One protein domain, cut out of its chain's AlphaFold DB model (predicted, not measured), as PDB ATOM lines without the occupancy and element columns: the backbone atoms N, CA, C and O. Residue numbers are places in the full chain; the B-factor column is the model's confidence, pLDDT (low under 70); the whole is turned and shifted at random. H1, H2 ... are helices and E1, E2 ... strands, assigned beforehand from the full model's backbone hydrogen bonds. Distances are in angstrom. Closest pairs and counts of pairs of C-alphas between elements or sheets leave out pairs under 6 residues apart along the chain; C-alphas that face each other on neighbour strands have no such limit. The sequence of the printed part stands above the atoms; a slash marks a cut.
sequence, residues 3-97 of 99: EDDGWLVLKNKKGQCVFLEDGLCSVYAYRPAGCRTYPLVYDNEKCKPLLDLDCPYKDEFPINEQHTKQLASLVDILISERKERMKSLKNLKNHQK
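This is residues 3 to 97 of the 99 residues of the protein "YkgJ family cysteine cluster protein" of Euryarchaeota archaeon (UniProt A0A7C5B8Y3). One long straight helix, H2, makes the longest axis of the model, with a small hairpin of strands, E2 and E3, and the short helix H1 packed near its first residues. E1 comes near H2 farther along, the long loop of residues 10 to 32 swings out to one side between E1 and H1, and residues 90 to 97 stick out free. The 95 printed residues include, in order, E1, H1, E2, E3 and H2; the class is mixed, helices and strands, with 47 residues, under half, in named elements. The whole is loose, with a radius of gyration of the C-alphas of 16.4 A, and elongated, spanning 54 by 33 by 23 A.

E1 is residues 7 to 9, from C-alpha 7 at (298.526, 268.685, 176.469). H1 is residues 33 to 37. E2, residues 40 to 43, is 9.8 A long, and E3, residues 48 to 51, 10.3 A. H2, residues 65 to 95, runs 45.6 A to C-alpha 95 at (306.929, 248.045, 177.961).

E1 pairs with no named strand; its closest C-alpha pair with H2 is Trp 7 and Arg 82, 6.0 A. H1 and H2 touch, H2 with residues 67 to 74 alone; the closest C-alphas are those of Thr 37 and His 67, 6.7 A. E2 and E3 form an antiparallel hairpin, with N 41 and O 50 at 2.8 A, within hydrogen-bond range. The closest C-alphas of E2 and H2 are those of Tyr 42 and Leu 71, 7.1 A. H1 and E3 are apart. Every O i to N i+4 pair is within hydrogen-bond range in H1 and H2.

The C-alphas farthest apart, those of Glu 60 and Lys 97, are 54.6 A apart. The printed part has no cut. The links E1 to H1 and E3 to H2 are long. Residues 95 to 97 have pLDDT under 70.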
ATOM      1  N   GLU A   3     299.600 267.966 183.004       85.75
ATOM      2  CA  GLU A   3     299.316 267.359 181.706       85.75
ATOM      3  C   GLU A   3     297.866 266.886 181.664       85.75
ATOM      4  O   GLU A   3     297.369 266.347 182.654       85.75
ATOM      5  N   ASP A   4     297.196 267.109 180.537       87.06
ATOM      6  CA  ASP A   4     295.821 266.668 180.288       87.06
ATOM      7  C   ASP A   4     295.696 266.150 178.851       87.06
ATOM      8  O   ASP A   4     295.941 266.894 177.908       87.06
ATOM      9  N   ASP A   5     295.420 264.857 178.676       87.62
ATOM     10  CA  ASP A   5     295.402 264.163 177.373       87.62
ATOM     11  C   ASP A   5     296.600 264.492 176.448       87.62
ATOM     12  O   ASP A   5     296.487 264.781 175.249       87.62
ATOM     13  N   GLY A   6     297.797 264.507 177.040       89.69
ATOM     14  CA  GLY A   6     299.009 264.877 176.322       89.69
ATOM     15  C   GLY A   6     299.000 266.337 175.871       89.69
ATOM     16  O   GLY A   6     299.620 266.661 174.867       89.69
ATOM     17  N   TRP A   7     298.335 267.240 176.576       92.31
ATOM     18  CA  TRP A   7     298.526 268.685 176.469       92.31
ATOM     19  C   TRP A   7     299.210 269.205 177.722       92.31
ATOM     20  O   TRP A   7     298.826 268.851 178.834       92.31
ATOM     21  N   LEU A   8     300.212 270.066 177.546       92.00
ATOM     22  CA  LEU A   8     300.798 270.797 178.664       92.00
ATOM     23  C   LEU A   8     299.902 271.991 178.974       92.00
ATOM     24  O   LEU A   8     299.654 272.829 178.111       92.00
ATOM     25  N   VAL A   9     299.424 272.060 180.212       90.25
ATOM     26  CA  VAL A   9     298.528 273.125 180.661       90.25
ATOM     27  C   VAL A   9     299.316 274.117 181.507       90.25
ATOM     28  O   VAL A   9     300.076 273.725 182.402       90.25
ATOM     29  N   LEU A  10     299.116 275.412 181.239       89.75
ATOM     30  CA  LEU A  10     299.679 276.484 182.054       89.75
ATOM     31  C   LEU A  10     299.288 276.269 183.518       89.75
ATOM     32  O   LEU A  10     298.122 276.068 183.861       89.75
ATOM     33  N   LYS A  11     300.285 276.289 184.398       92.38
ATOM     34  CA  LYS A  11     300.051 276.111 185.826       92.38
ATOM     35  C   LYS A  11     299.305 277.330 186.371       92.38
ATOM     36  O   LYS A  11     299.774 278.454 186.221       92.38
ATOM     37  N   ASN A  12     298.214 277.071 187.087       93.38
ATOM     38  CA  ASN A  12     297.486 278.082 187.844       93.38
ATOM     39  C   ASN A  12     297.648 277.863 189.357       93.38
ATOM     40  O   ASN A  12     297.731 276.724 189.826       93.38
ATOM     41  N   LYS A  13     297.679 278.953 190.129       93.81
ATOM     42  CA  LYS A  13     297.674 278.979 191.599       93.81
ATOM     43  C   LYS A  13     296.505 279.856 192.047       93.81
ATOM     44  O   LYS A  13     296.396 280.991 191.610       93.81
ATOM     45  N   LYS A  14     295.618 279.323 192.901       92.94
ATOM     46  CA  LYS A  14     294.395 280.021 193.365       92.94
ATOM     47  C   LYS A  14     293.525 280.572 192.214       92.94
ATOM     48  O   LYS A  14     293.001 281.672 192.302       92.94
ATOM     49  N   GLY A  15     293.402 279.812 191.123       91.62
ATOM     50  CA  GLY A  15     292.594 280.196 189.957       91.62
ATOM     51  C   GLY A  15     293.252 281.190 188.992       91.62
ATOM     52  O   GLY A  15     292.642 281.523 187.987       91.62
ATOM     53  N   GLN A  16     294.487 281.629 189.248       93.50
ATOM     54  CA  GLN A  16     295.205 282.600 188.413       93.50
ATOM     55  C   GLN A  16     296.498 282.011 187.846       93.50
ATOM     56  O   GLN A  16     297.030 281.045 188.399       93.50
ATOM     57  N   CYS A  17     297.016 282.608 186.769       93.69
ATOM     58  CA  CYS A  17     298.322 282.269 186.200       93.69
ATOM     59  C   CYS A  17     299.402 282.251 187.291       93.69
ATOM     60  O   CYS A  17     299.480 283.168 188.104       93.69
ATOM     61  N   VAL A  18     300.266 281.231 187.299       95.50
ATOM     62  CA  VAL A  18     301.359 281.122 188.284       95.50
ATOM     63  C   VAL A  18     302.355 282.290 188.235       95.50
ATOM     64  O   VAL A  18     303.058 282.504 189.215       95.50
ATOM     65  N   PHE A  19     302.410 283.031 187.125       96.12
ATOM     66  CA  PHE A  19     303.268 284.207 186.946       96.12
ATOM     67  C   PHE A  19     302.566 285.536 187.265       96.12
ATOM     68  O   PHE A  19     303.138 286.592 187.011       96.12
ATOM     69  N   LEU A  20     301.314 285.512 187.730       95.88
ATOM     70  CA  LEU A  20     300.603 286.725 188.125       95.88
ATOM     71  C   LEU A  20     301.019 287.125 189.546       95.88
ATOM     72  O   LEU A  20     300.731 286.410 190.506       95.88
ATOM     73  N   GLU A  21     301.666 288.279 189.662       96.25
ATOM     74  CA  GLU A  21     302.145 288.878 190.907       96.25
ATOM     75  C   GLU A  21     301.716 290.349 190.929       96.25
ATOM     76  O   GLU A  21     301.974 291.087 189.981       96.25
ATOM     77  N   ASP A  22     300.984 290.758 191.968       94.81
ATOM     78  CA  ASP A  22     300.484 292.131 192.153       94.81
ATOM     79  C   ASP A  22     299.760 292.724 190.926       94.81
ATOM     80  O   ASP A  22     299.878 293.902 190.599       94.81
ATOM     81  N   GLY A  23     298.993 291.884 190.221       91.62
ATOM     82  CA  GLY A  23     298.242 292.278 189.022       91.62
ATOM     83  C   GLY A  23     299.077 292.356 187.740       91.62
ATOM     84  O   GLY A  23     298.538 292.681 186.684       91.62
ATOM     85  N   LEU A  24     300.367 292.018 187.798       94.81
ATOM     86  CA  LEU A  24     301.298 292.057 186.674       94.81
ATOM     87  C   LEU A  24     301.919 290.682 186.410       94.81
ATOM     88  O   LEU A  24     301.985 289.810 187.271       94.81
ATOM     89  N   CYS A  25     302.382 290.466 185.180       95.88
ATOM     90  CA  CYS A  25     303.118 289.253 184.838       95.88
ATOM     91  C   CYS A  25     304.576 289.394 185.292       95.88
ATOM     92  O   CYS A  25     305.322 290.186 184.712       95.88
ATOM     93  N   SER A  26     305.011 288.593 186.266       97.12
ATOM     94  CA  SER A  26     306.381 288.640 186.802       97.12
ATOM     95  C   SER A  26     307.456 288.259 185.780       97.12
ATOM     96  O   SER A  26     308.619 288.630 185.915       97.12
ATOM     97  N   VAL A  27     307.067 287.591 184.690       96.62
ATOM     98  CA  VAL A  27     307.946 287.212 183.572       96.62
ATOM     99  C   VAL A  27     307.609 287.957 182.278       96.62
ATOM    100  O   VAL A  27     307.821 287.421 181.193       96.62
ATOM    101  N   TYR A  28     307.082 289.187 182.349       95.44
ATOM    102  CA  TYR A  28     306.558 289.917 181.181       95.44
ATOM    103  C   TYR A  28     307.509 289.938 179.967       95.44
ATOM    104  O   TYR A  28     307.083 289.675 178.841       95.44
ATOM    105  N   ALA A  29     308.812 290.161 180.181       96.94
ATOM    106  CA  ALA A  29     309.822 290.142 179.114       96.94
ATOM    107  C   ALA A  29     309.970 288.758 178.440       96.94
ATOM    108  O   ALA A  29     310.158 288.645 177.223       96.94
ATOM    109  N   TYR A  30     309.803 287.689 179.219       95.94
ATOM    110  CA  TYR A  30     309.944 286.287 178.812       95.94
ATOM    111  C   TYR A  30     308.602 285.591 178.578       95.94
ATOM    112  O   TYR A  30     308.562 284.371 178.438       95.94
ATOM    113  N   ARG A  31     307.502 286.349 178.503       94.06
ATOM    114  CA  ARG A  31     306.154 285.790 178.371       94.06
ATOM    115  C   ARG A  31     306.067 284.763 177.223       94.06
ATOM    116  O   ARG A  31     306.673 284.989 176.164       94.06
ATOM    117  N   PRO A  32     305.335 283.648 177.403       92.38
ATOM    118  CA  PRO A  32     305.182 282.624 176.370       92.38
ATOM    119  C   PRO A  32     304.625 283.195 175.065       92.38
ATOM    120  O   PRO A  32     303.911 284.196 175.086       92.38
ATOM    121  N   ALA A  33     304.905 282.539 173.937       93.00
ATOM    122  CA  ALA A  33     304.458 282.993 172.617       93.00
ATOM    123  C   ALA A  33     302.939 283.256 172.555       93.00
ATOM    124  O   ALA A  33     302.535 284.310 172.078       93.00
ATOM    125  N   GLY A  34     302.110 282.387 173.148       92.38
ATOM    126  CA  GLY A  34     300.657 282.604 173.216       92.38
ATOM    127  C   GLY A  34     300.252 283.857 174.008       92.38
ATOM    128  O   GLY A  34     299.329 284.567 173.628       92.38
ATOM    129  N   CYS A  35     300.991 284.212 175.066       92.56
ATOM    130  CA  CYS A  35     300.768 285.459 175.811       92.56
ATOM    131  C   CYS A  35     301.274 286.708 175.063       92.56
ATOM    132  O   CYS A  35     300.961 287.826 175.470       92.56
ATOM    133  N   ARG A  36     302.099 286.551 174.014       92.19
ATOM    134  CA  ARG A  36     302.531 287.663 173.144       92.19
ATOM    135  C   ARG A  36     301.492 287.985 172.081       92.19
ATOM    136  O   ARG A  36     301.419 289.140 171.682       92.19
ATOM    137  N   THR A  37     300.722 286.990 171.641       92.25
ATOM    138  CA  THR A  37     299.667 287.169 170.635       92.25
ATOM    139  C   THR A  37     298.323 287.556 171.245       92.25
ATOM    140  O   THR A  37     297.478 288.061 170.517       92.25
ATOM    141  N   TYR A  38     298.120 287.361 172.556       92.69
ATOM    142  CA  TYR A  38     296.887 287.752 173.248       92.69
ATOM    143  C   TYR A  38     296.511 289.220 172.955       92.69
ATOM    144  O   TYR A  38     297.386 290.084 173.071       92.69
ATOM    145  N   PRO A  39     295.246 289.522 172.596       95.69
ATOM    146  CA  PRO A  39     294.060 288.655 172.667       95.69
ATOM    147  C   PRO A  39     293.791 287.761 171.445       95.69
ATOM    148  O   PRO A  39     292.766 287.087 171.416       95.69
ATOM    149  N   LEU A  40     294.674 287.700 170.444       95.75
ATOM    150  CA  LEU A  40     294.530 286.772 169.317       95.75
ATOM    151  C   LEU A  40     294.823 285.327 169.759       95.75
ATOM    152  O   LEU A  40     295.956 284.986 170.118       95.75
ATOM    153  N   VAL A  41     293.800 284.477 169.689       95.31
ATOM    154  CA  VAL A  41     293.810 283.056 170.068       95.31
ATOM    155  C   VAL A  41     293.338 282.177 168.907       95.31
ATOM    156  O   VAL A  41     292.758 282.665 167.938       95.31
ATOM    157  N   TYR A  42     293.603 280.872 168.976       95.19
ATOM    158  CA  TYR A  42     293.176 279.911 167.956       95.19
ATOM    159  C   TYR A  42     291.927 279.146 168.411       95.19
ATOM    160  O   TYR A  42     291.941 278.518 169.469       95.19
ATOM    161  N   ASP A  43     290.862 279.186 167.607       94.12
ATOM    162  CA  ASP A  43     289.675 278.348 167.785       94.12
ATOM    163  C   ASP A  43     289.965 276.941 167.262       94.12
ATOM    164  O   ASP A  43     290.129 276.757 166.053       94.12
ATOM    165  N   ASN A  44     289.995 275.942 168.139       88.88
ATOM    166  CA  ASN A  44     290.151 274.558 167.694       88.88
ATOM    167  C   ASN A  44     288.892 274.021 166.995       88.88
ATOM    168  O   ASN A  44     289.012 273.137 166.153       88.88
ATOM    169  N   GLU A  45     287.698 274.530 167.316       90.88
ATOM    170  CA  GLU A  45     286.444 274.063 166.710       90.88
ATOM    171  C   GLU A  45     286.231 274.693 165.333       90.88
ATOM    172  O   GLU A  45     285.842 274.019 164.381       90.88
ATOM    173  N   LYS A  46     286.518 275.995 165.209       91.88
ATOM    174  CA  LYS A  46     286.392 276.733 163.939       91.88
ATOM    175  C   LYS A  46     287.663 276.716 163.089       91.88
ATOM    176  O   LYS A  46     287.658 277.295 162.002       91.88
ATOM    177  N   CYS A  47     288.740 276.110 163.588       91.12
ATOM    178  CA  CYS A  47     290.055 276.023 162.952       91.12
ATOM    179  C   CYS A  47     290.597 277.375 162.449       91.12
ATOM    180  O   CYS A  47     291.175 277.452 161.360       91.12
ATOM    181  N   LYS A  48     290.397 278.461 163.207       93.12
ATOM    182  CA  LYS A  48     290.788 279.816 162.780       93.12
ATOM    183  C   LYS A  48     291.206 280.721 163.943       93.12
ATOM    184  O   LYS A  48     290.724 280.529 165.059       93.12
ATOM    185  N   PRO A  49     292.036 281.747 163.691       94.06
ATOM    186  CA  PRO A  49     292.286 282.801 164.667       94.06
ATOM    187  C   PRO A  49     291.012 283.600 164.990       94.06
ATOM    188  O   PRO A  49     290.242 283.933 164.085       94.06
ATOM    189  N   LEU A  50     290.820 283.950 166.259       94.81
ATOM    190  CA  LEU A  50     289.841 284.940 166.717       94.81
ATOM    191  C   LEU A  50     290.422 285.783 167.854       94.81
ATOM    192  O   LEU A  50     291.413 285.402 168.474       94.81
ATOM    193  N   LEU A  51     289.784 286.910 168.150       95.88
ATOM    194  CA  LEU A  51     290.067 287.662 169.367       95.88
ATOM    195  C   LEU A  51     289.266 287.070 170.524       95.88
ATOM    196  O   LEU A  51     288.064 286.847 170.384       95.88
ATOM    197  N   ASP A  52     289.928 286.839 171.650       94.75
ATOM    198  CA  ASP A  52     289.289 286.370 172.875       94.75
ATOM    199  C   ASP A  52     288.161 287.325 173.300       94.75
ATOM    200  O   ASP A  52     288.373 288.528 173.477       94.75
ATOM    201  N   LEU A  53     286.948 286.782 173.443       93.62
ATOM    202  CA  LEU A  53     285.747 287.551 173.761       93.62
ATOM    203  C   LEU A  53     285.778 288.110 175.182       93.62
ATOM    204  O   LEU A  53     285.198 289.180 175.402       93.62
ATOM    205  N   ASP A  54     286.498 287.436 176.081       93.56
ATOM    206  CA  ASP A  54     286.646 287.807 177.487       93.56
ATOM    207  C   ASP A  54     287.637 288.966 177.684       93.56
ATOM    208  O   ASP A  54     287.679 289.578 178.753       93.56
ATOM    209  N   CYS A  55     288.412 289.325 176.651       93.88
ATOM    210  CA  CYS A  55     289.274 290.498 176.702       93.88
ATOM    211  C   CYS A  55     288.431 291.784 176.569       93.88
ATOM    212  O   CYS A  55     287.801 292.001 175.524       93.88
ATOM    213  N   PRO A  56     288.455 292.693 177.566       94.56
ATOM    214  CA  PRO A  56     287.722 293.958 177.492       94.56
ATOM    215  C   PRO A  56     288.286 294.908 176.427       94.56
ATOM    216  O   PRO A  56     287.560 295.760 175.931       94.56
ATOM    217  N   TYR A  57     289.552 294.727 176.042       94.31
ATOM    218  CA  TYR A  57     290.260 295.570 175.076       94.31
ATOM    219  C   TYR A  57     290.394 294.922 173.694       94.31
ATOM    220  O   TYR A  57     291.175 295.398 172.882       94.31
ATOM    221  N   LYS A  58     289.689 293.816 173.404       94.25
ATOM    222  CA  LYS A  58     289.872 293.050 172.154       94.25
ATOM    223  C   LYS A  58     289.822 293.908 170.887       94.25
ATOM    224  O   LYS A  58     290.631 293.697 169.991       94.25
ATOM    225  N   ASP A  59     288.929 294.892 170.848       92.44
ATOM    226  CA  ASP A  59     288.700 295.738 169.677       92.44
ATOM    227  C   ASP A  59     289.857 296.722 169.418       92.44
ATOM    228  O   ASP A  59     289.972 297.271 168.323       92.44
ATOM    229  N   GLU A  60     290.762 296.902 170.385       93.81
ATOM    230  CA  GLU A  60     291.990 297.693 170.233       93.81
ATOM    231  C   GLU A  60     293.111 296.922 169.507       93.81
ATOM    232  O   GLU A  60     294.127 297.510 169.133       93.81
ATOM    233  N   PHE A  61     292.947 295.612 169.279       89.25
ATOM    234  CA  PHE A  61     293.967 294.756 168.672       89.25
ATOM    235  C   PHE A  61     293.575 294.335 167.250       89.25
ATOM    236  O   PHE A  61     292.762 293.424 167.070       89.25
ATOM    237  N   PRO A  62     294.185 294.921 166.202       84.44
ATOM    238  CA  PRO A  62     293.901 294.513 164.837       84.44
ATOM    239  C   PRO A  62     294.467 293.117 164.554       84.44
ATOM    240  O   PRO A  62     295.636 292.819 164.825       84.44
ATOM    241  N   ILE A  63     293.650 292.267 163.928       87.44
ATOM    242  CA  ILE A  63     294.130 291.011 163.351       87.44
ATOM    243  C   ILE A  63     294.925 291.355 162.092       87.44
ATOM    244  O   ILE A  63     294.374 291.868 161.121       87.44
ATOM    245  N   ASN A  64     296.220 291.054 162.098       89.25
ATOM    246  CA  ASN A  64     297.084 291.208 160.933       89.25
ATOM    247  C   ASN A  64     297.680 289.859 160.509       89.25
ATOM    248  O   ASN A  64     297.746 288.911 161.293       89.25
ATOM    249  N   GLU A  65     298.127 289.786 159.257       92.00
ATOM    250  CA  GLU A  65     298.642 288.554 158.650       92.00
ATOM    251  C   GLU A  65     299.884 288.000 159.367       92.00
ATOM    252  O   GLU A  65     300.082 286.789 159.460       92.00
ATOM    253  N   GLN A  66     300.731 288.876 159.906       91.06
ATOM    254  CA  GLN A  66     301.927 288.454 160.629       91.06
ATOM    255  C   GLN A  66     301.560 287.735 161.933       91.06
ATOM    256  O   GLN A  66     302.098 286.663 162.214       91.06
ATOM    257  N   HIS A  67     300.623 288.282 162.707       89.69
ATOM    258  CA  HIS A  67     300.165 287.690 163.962       89.69
ATOM    259  C   HIS A  67     299.403 286.383 163.726       89.69
ATOM    260  O   HIS A  67     299.582 285.430 164.483       89.69
ATOM    261  N   THR A  68     298.597 286.291 162.662       93.06
ATOM    262  CA  THR A  68     297.904 285.036 162.325       93.06
ATOM    263  C   THR A  68     298.885 283.942 161.916       93.06
ATOM    264  O   THR A  68     298.741 282.807 162.370       93.06
ATOM    265  N   LYS A  69     299.927 284.274 161.143       93.62
ATOM    266  CA  LYS A  69     301.021 283.345 160.808       93.62
ATOM    267  C   LYS A  69     301.790 282.883 162.046       93.62
ATOM    268  O   LYS A  69     302.056 281.691 162.186       93.62
ATOM    269  N   GLN A  70     302.121 283.800 162.956       93.38
ATOM    270  CA  GLN A  70     302.790 283.469 164.219       93.38
ATOM    271  C   GLN A  70     301.944 282.528 165.083       93.38
ATOM    272  O   GLN A  70     302.462 281.537 165.594       93.38
ATOM    273  N   LEU A  71     300.646 282.812 165.213       95.56
ATOM    274  CA  LEU A  71     299.720 281.968 165.960       95.56
ATOM    275  C   LEU A  71     299.582 280.578 165.323       95.56
ATOM    276  O   LEU A  71     299.667 279.583 166.035       95.56
ATOM    277  N   ALA A  72     299.423 280.495 163.999       94.56
ATOM    278  CA  ALA A  72     299.335 279.218 163.288       94.56
ATOM    279  C   ALA A  72     300.600 278.368 163.494       94.56
ATOM    280  O   ALA A  72     300.509 277.210 163.892       94.56
ATOM    281  N   SER A  73     301.782 278.974 163.342       95.50
ATOM    282  CA  SER A  73     303.055 278.292 163.588       95.50
ATOM    283  C   SER A  73     303.179 277.791 165.031       95.50
ATOM    284  O   SER A  73     303.643 276.673 165.252       95.50
ATOM    285  N   LEU A  74     302.731 278.577 166.015       95.81
ATOM    286  CA  LEU A  74     302.710 278.147 167.413       95.81
ATOM    287  C   LEU A  74     301.789 276.934 167.618       95.81
ATOM    288  O   LEU A  74     302.172 275.990 168.306       95.81
ATOM    289  N   VAL A  75     300.597 276.938 167.021       96.06
ATOM    290  CA  VAL A  75     299.643 275.820 167.109       96.06
ATOM    291  C   VAL A  75     300.234 274.544 166.506       96.06
ATOM    292  O   VAL A  75     300.159 273.486 167.136       96.06
ATOM    293  N   ASP A  76     300.896 274.636 165.352       96.06
ATOM    294  CA  ASP A  76     301.548 273.490 164.705       96.06
ATOM    295  C   ASP A  76     302.650 272.871 165.579       96.06
ATOM    296  O   ASP A  76     302.753 271.640 165.689       96.06
ATOM    297  N   ILE A  77     303.447 273.718 166.240       96.50
ATOM    298  CA  ILE A  77     304.471 273.288 167.200       96.50
ATOM    299  C   ILE A  77     303.811 272.526 168.354       96.50
ATOM    300  O   ILE A  77     304.174 271.378 168.615       96.50
ATOM    301  N   LEU A  78     302.792 273.107 168.994       95.12
ATOM    302  CA  LEU A  78     302.112 272.499 170.144       95.12
ATOM    303  C   LEU A  78     301.450 271.155 169.794       95.12
ATOM    304  O   LEU A  78     301.509 270.202 170.580       95.12
ATOM    305  N   ILE A  79     300.847 271.048 168.605       95.56
ATOM    306  CA  ILE A  79     300.266 269.796 168.097       95.56
ATOM    307  C   ILE A  79     301.356 268.739 167.893       95.56
ATOM    308  O   ILE A  79     301.164 267.574 168.257       95.56
ATOM    309  N   SER A  80     302.493 269.122 167.315       96.81
ATOM    310  CA  SER A  80     303.613 268.211 167.065       96.81
ATOM    311  C   SER A  80     304.222 267.706 168.372       96.81
ATOM    312  O   SER A  80     304.368 266.497 168.555       96.81
ATOM    313  N   GLU A  81     304.460 268.598 169.334       95.69
ATOM    314  CA  GLU A  81     304.922 268.235 170.676       95.69
ATOM    315  C   GLU A  81     303.956 267.271 171.379       95.69
ATOM    316  O   GLU A  81     304.392 266.318 172.030       95.69
ATOM    317  N   ARG A  82     302.638 267.483 171.242       95.44
ATOM    318  CA  ARG A  82     301.633 266.555 171.781       95.44
ATOM    319  C   ARG A  82     301.745 265.183 171.141       95.44
ATOM    320  O   ARG A  82     301.735 264.187 171.862       95.44
ATOM    321  N   LYS A  83     301.848 265.110 169.813       95.81
ATOM    322  CA  LYS A  83     301.975 263.829 169.098       95.81
ATOM    323  C   LYS A  83     303.177 263.036 169.603       95.81
ATOM    324  O   LYS A  83     303.025 261.845 169.873       95.81
ATOM    325  N   GLU A  84     304.323 263.684 169.784       95.06
ATOM    326  CA  GLU A  84     305.522 263.027 170.314       95.06
ATOM    327  C   GLU A  84     305.324 262.542 171.754       95.06
ATOM    328  O   GLU A  84     305.536 261.362 172.033       95.06
ATOM    329  N   ARG A  85     304.788 263.386 172.648       93.56
ATOM    330  CA  ARG A  85     304.470 262.977 174.029       93.56
ATOM    331  C   ARG A  85     303.511 261.783 174.067       93.56
ATOM    332  O   ARG A  85     303.732 260.831 174.812       93.56
ATOM    333  N   MET A  86     302.493 261.770 173.207       93.00
ATOM    334  CA  MET A  86     301.540 260.661 173.119       93.00
ATOM    335  C   MET A  86     302.167 259.365 172.591       93.00
ATOM    336  O   MET A  86     301.790 258.286 173.052       93.00
ATOM    337  N   LYS A  87     303.125 259.435 171.657       92.19
ATOM    338  CA  LYS A  87     303.900 258.258 171.224       92.19
ATOM    339  C   LYS A  87     304.730 257.703 172.379       92.19
ATOM    340  O   LYS A  87     304.652 256.508 172.653       92.19
ATOM    341  N   SER A  88     305.452 258.563 173.099       87.38
ATOM    342  CA  SER A  88     306.244 258.158 174.266       87.38
ATOM    343  C   SER A  88     305.379 257.474 175.327       87.38
ATOM    344  O   SER A  88     305.728 256.391 175.793       87.38
ATOM    345  N   LEU A  89     304.210 258.041 175.646       85.81
ATOM    346  CA  LEU A  89     303.264 257.459 176.604       85.81
ATOM    347  C   LEU A  89     302.742 256.082 176.171       85.81
ATOM    348  O   LEU A  89     302.565 255.202 177.013       85.81
ATOM    349  N   LYS A  90     302.500 255.869 174.871       85.69
ATOM    350  CA  LYS A  90     302.112 254.551 174.337       85.69
ATOM    351  C   LYS A  90     303.249 253.536 174.478       85.69
ATOM    352  O   LYS A  90     303.001 252.428 174.941       85.69
ATOM    353  N   ASN A  91     304.480 253.926 174.154       83.38
ATOM    354  CA  ASN A  91     305.648 253.046 174.250       83.38
ATOM    355  C   ASN A  91     305.923 252.610 175.701       83.38
ATOM    356  O   ASN A  91     306.166 251.432 175.948       83.38
ATOM    357  N   LEU A  92     305.804 253.528 176.667       79.38
ATOM    358  CA  LEU A  92     305.906 253.230 178.104       79.38
ATOM    359  C   LEU A  92     304.858 252.205 178.561       79.38
ATOM    360  O   LEU A  92     305.183 251.263 179.279       79.38
ATOM    361  N   LYS A  93     303.606 252.361 178.114       79.00
ATOM    362  CA  LYS A  93     302.517 251.428 178.443       79.00
ATOM    363  C   LYS A  93     302.707 250.044 177.825       79.00
ATOM    364  O   LYS A  93     302.238 249.074 178.406       79.00
ATOM    365  N   ASN A  94     303.353 249.952 176.667       73.56
ATOM    366  CA  ASN A  94     303.651 248.669 176.033       73.56
ATOM    367  C   ASN A  94     304.767 247.940 176.794       73.56
ATOM    368  O   ASN A  94     304.580 246.796 177.182       73.56
ATOM    369  N   HIS A  95     305.850 248.636 177.158       65.69
ATOM    370  CA  HIS A  95     306.929 248.045 177.961       65.69
ATOM    371  C   HIS A  95     306.491 247.556 179.350       65.69
ATOM    372  O   HIS A  95     307.062 246.603 179.859       65.69
ATOM    373  N   GLN A  96     305.478 248.178 179.960       62.06
ATOM    374  CA  GLN A  96     304.906 247.728 181.238       62.06
ATOM    375  C   GLN A  96     303.952 246.529 181.110       62.06
ATOM    376  O   GLN A  96     303.537 245.990 182.129       62.06
ATOM    377  N   LYS A  97     303.555 246.144 179.891       60.47
ATOM    378  CA  LYS A  97     302.726 244.953 179.635       60.47
ATOM    379  C   LYS A  97     303.547 243.713 179.284       60.47
ATOM    380  O   LYS A  97     303.030 242.610 179.412       60.47
TER     381      LYS A  97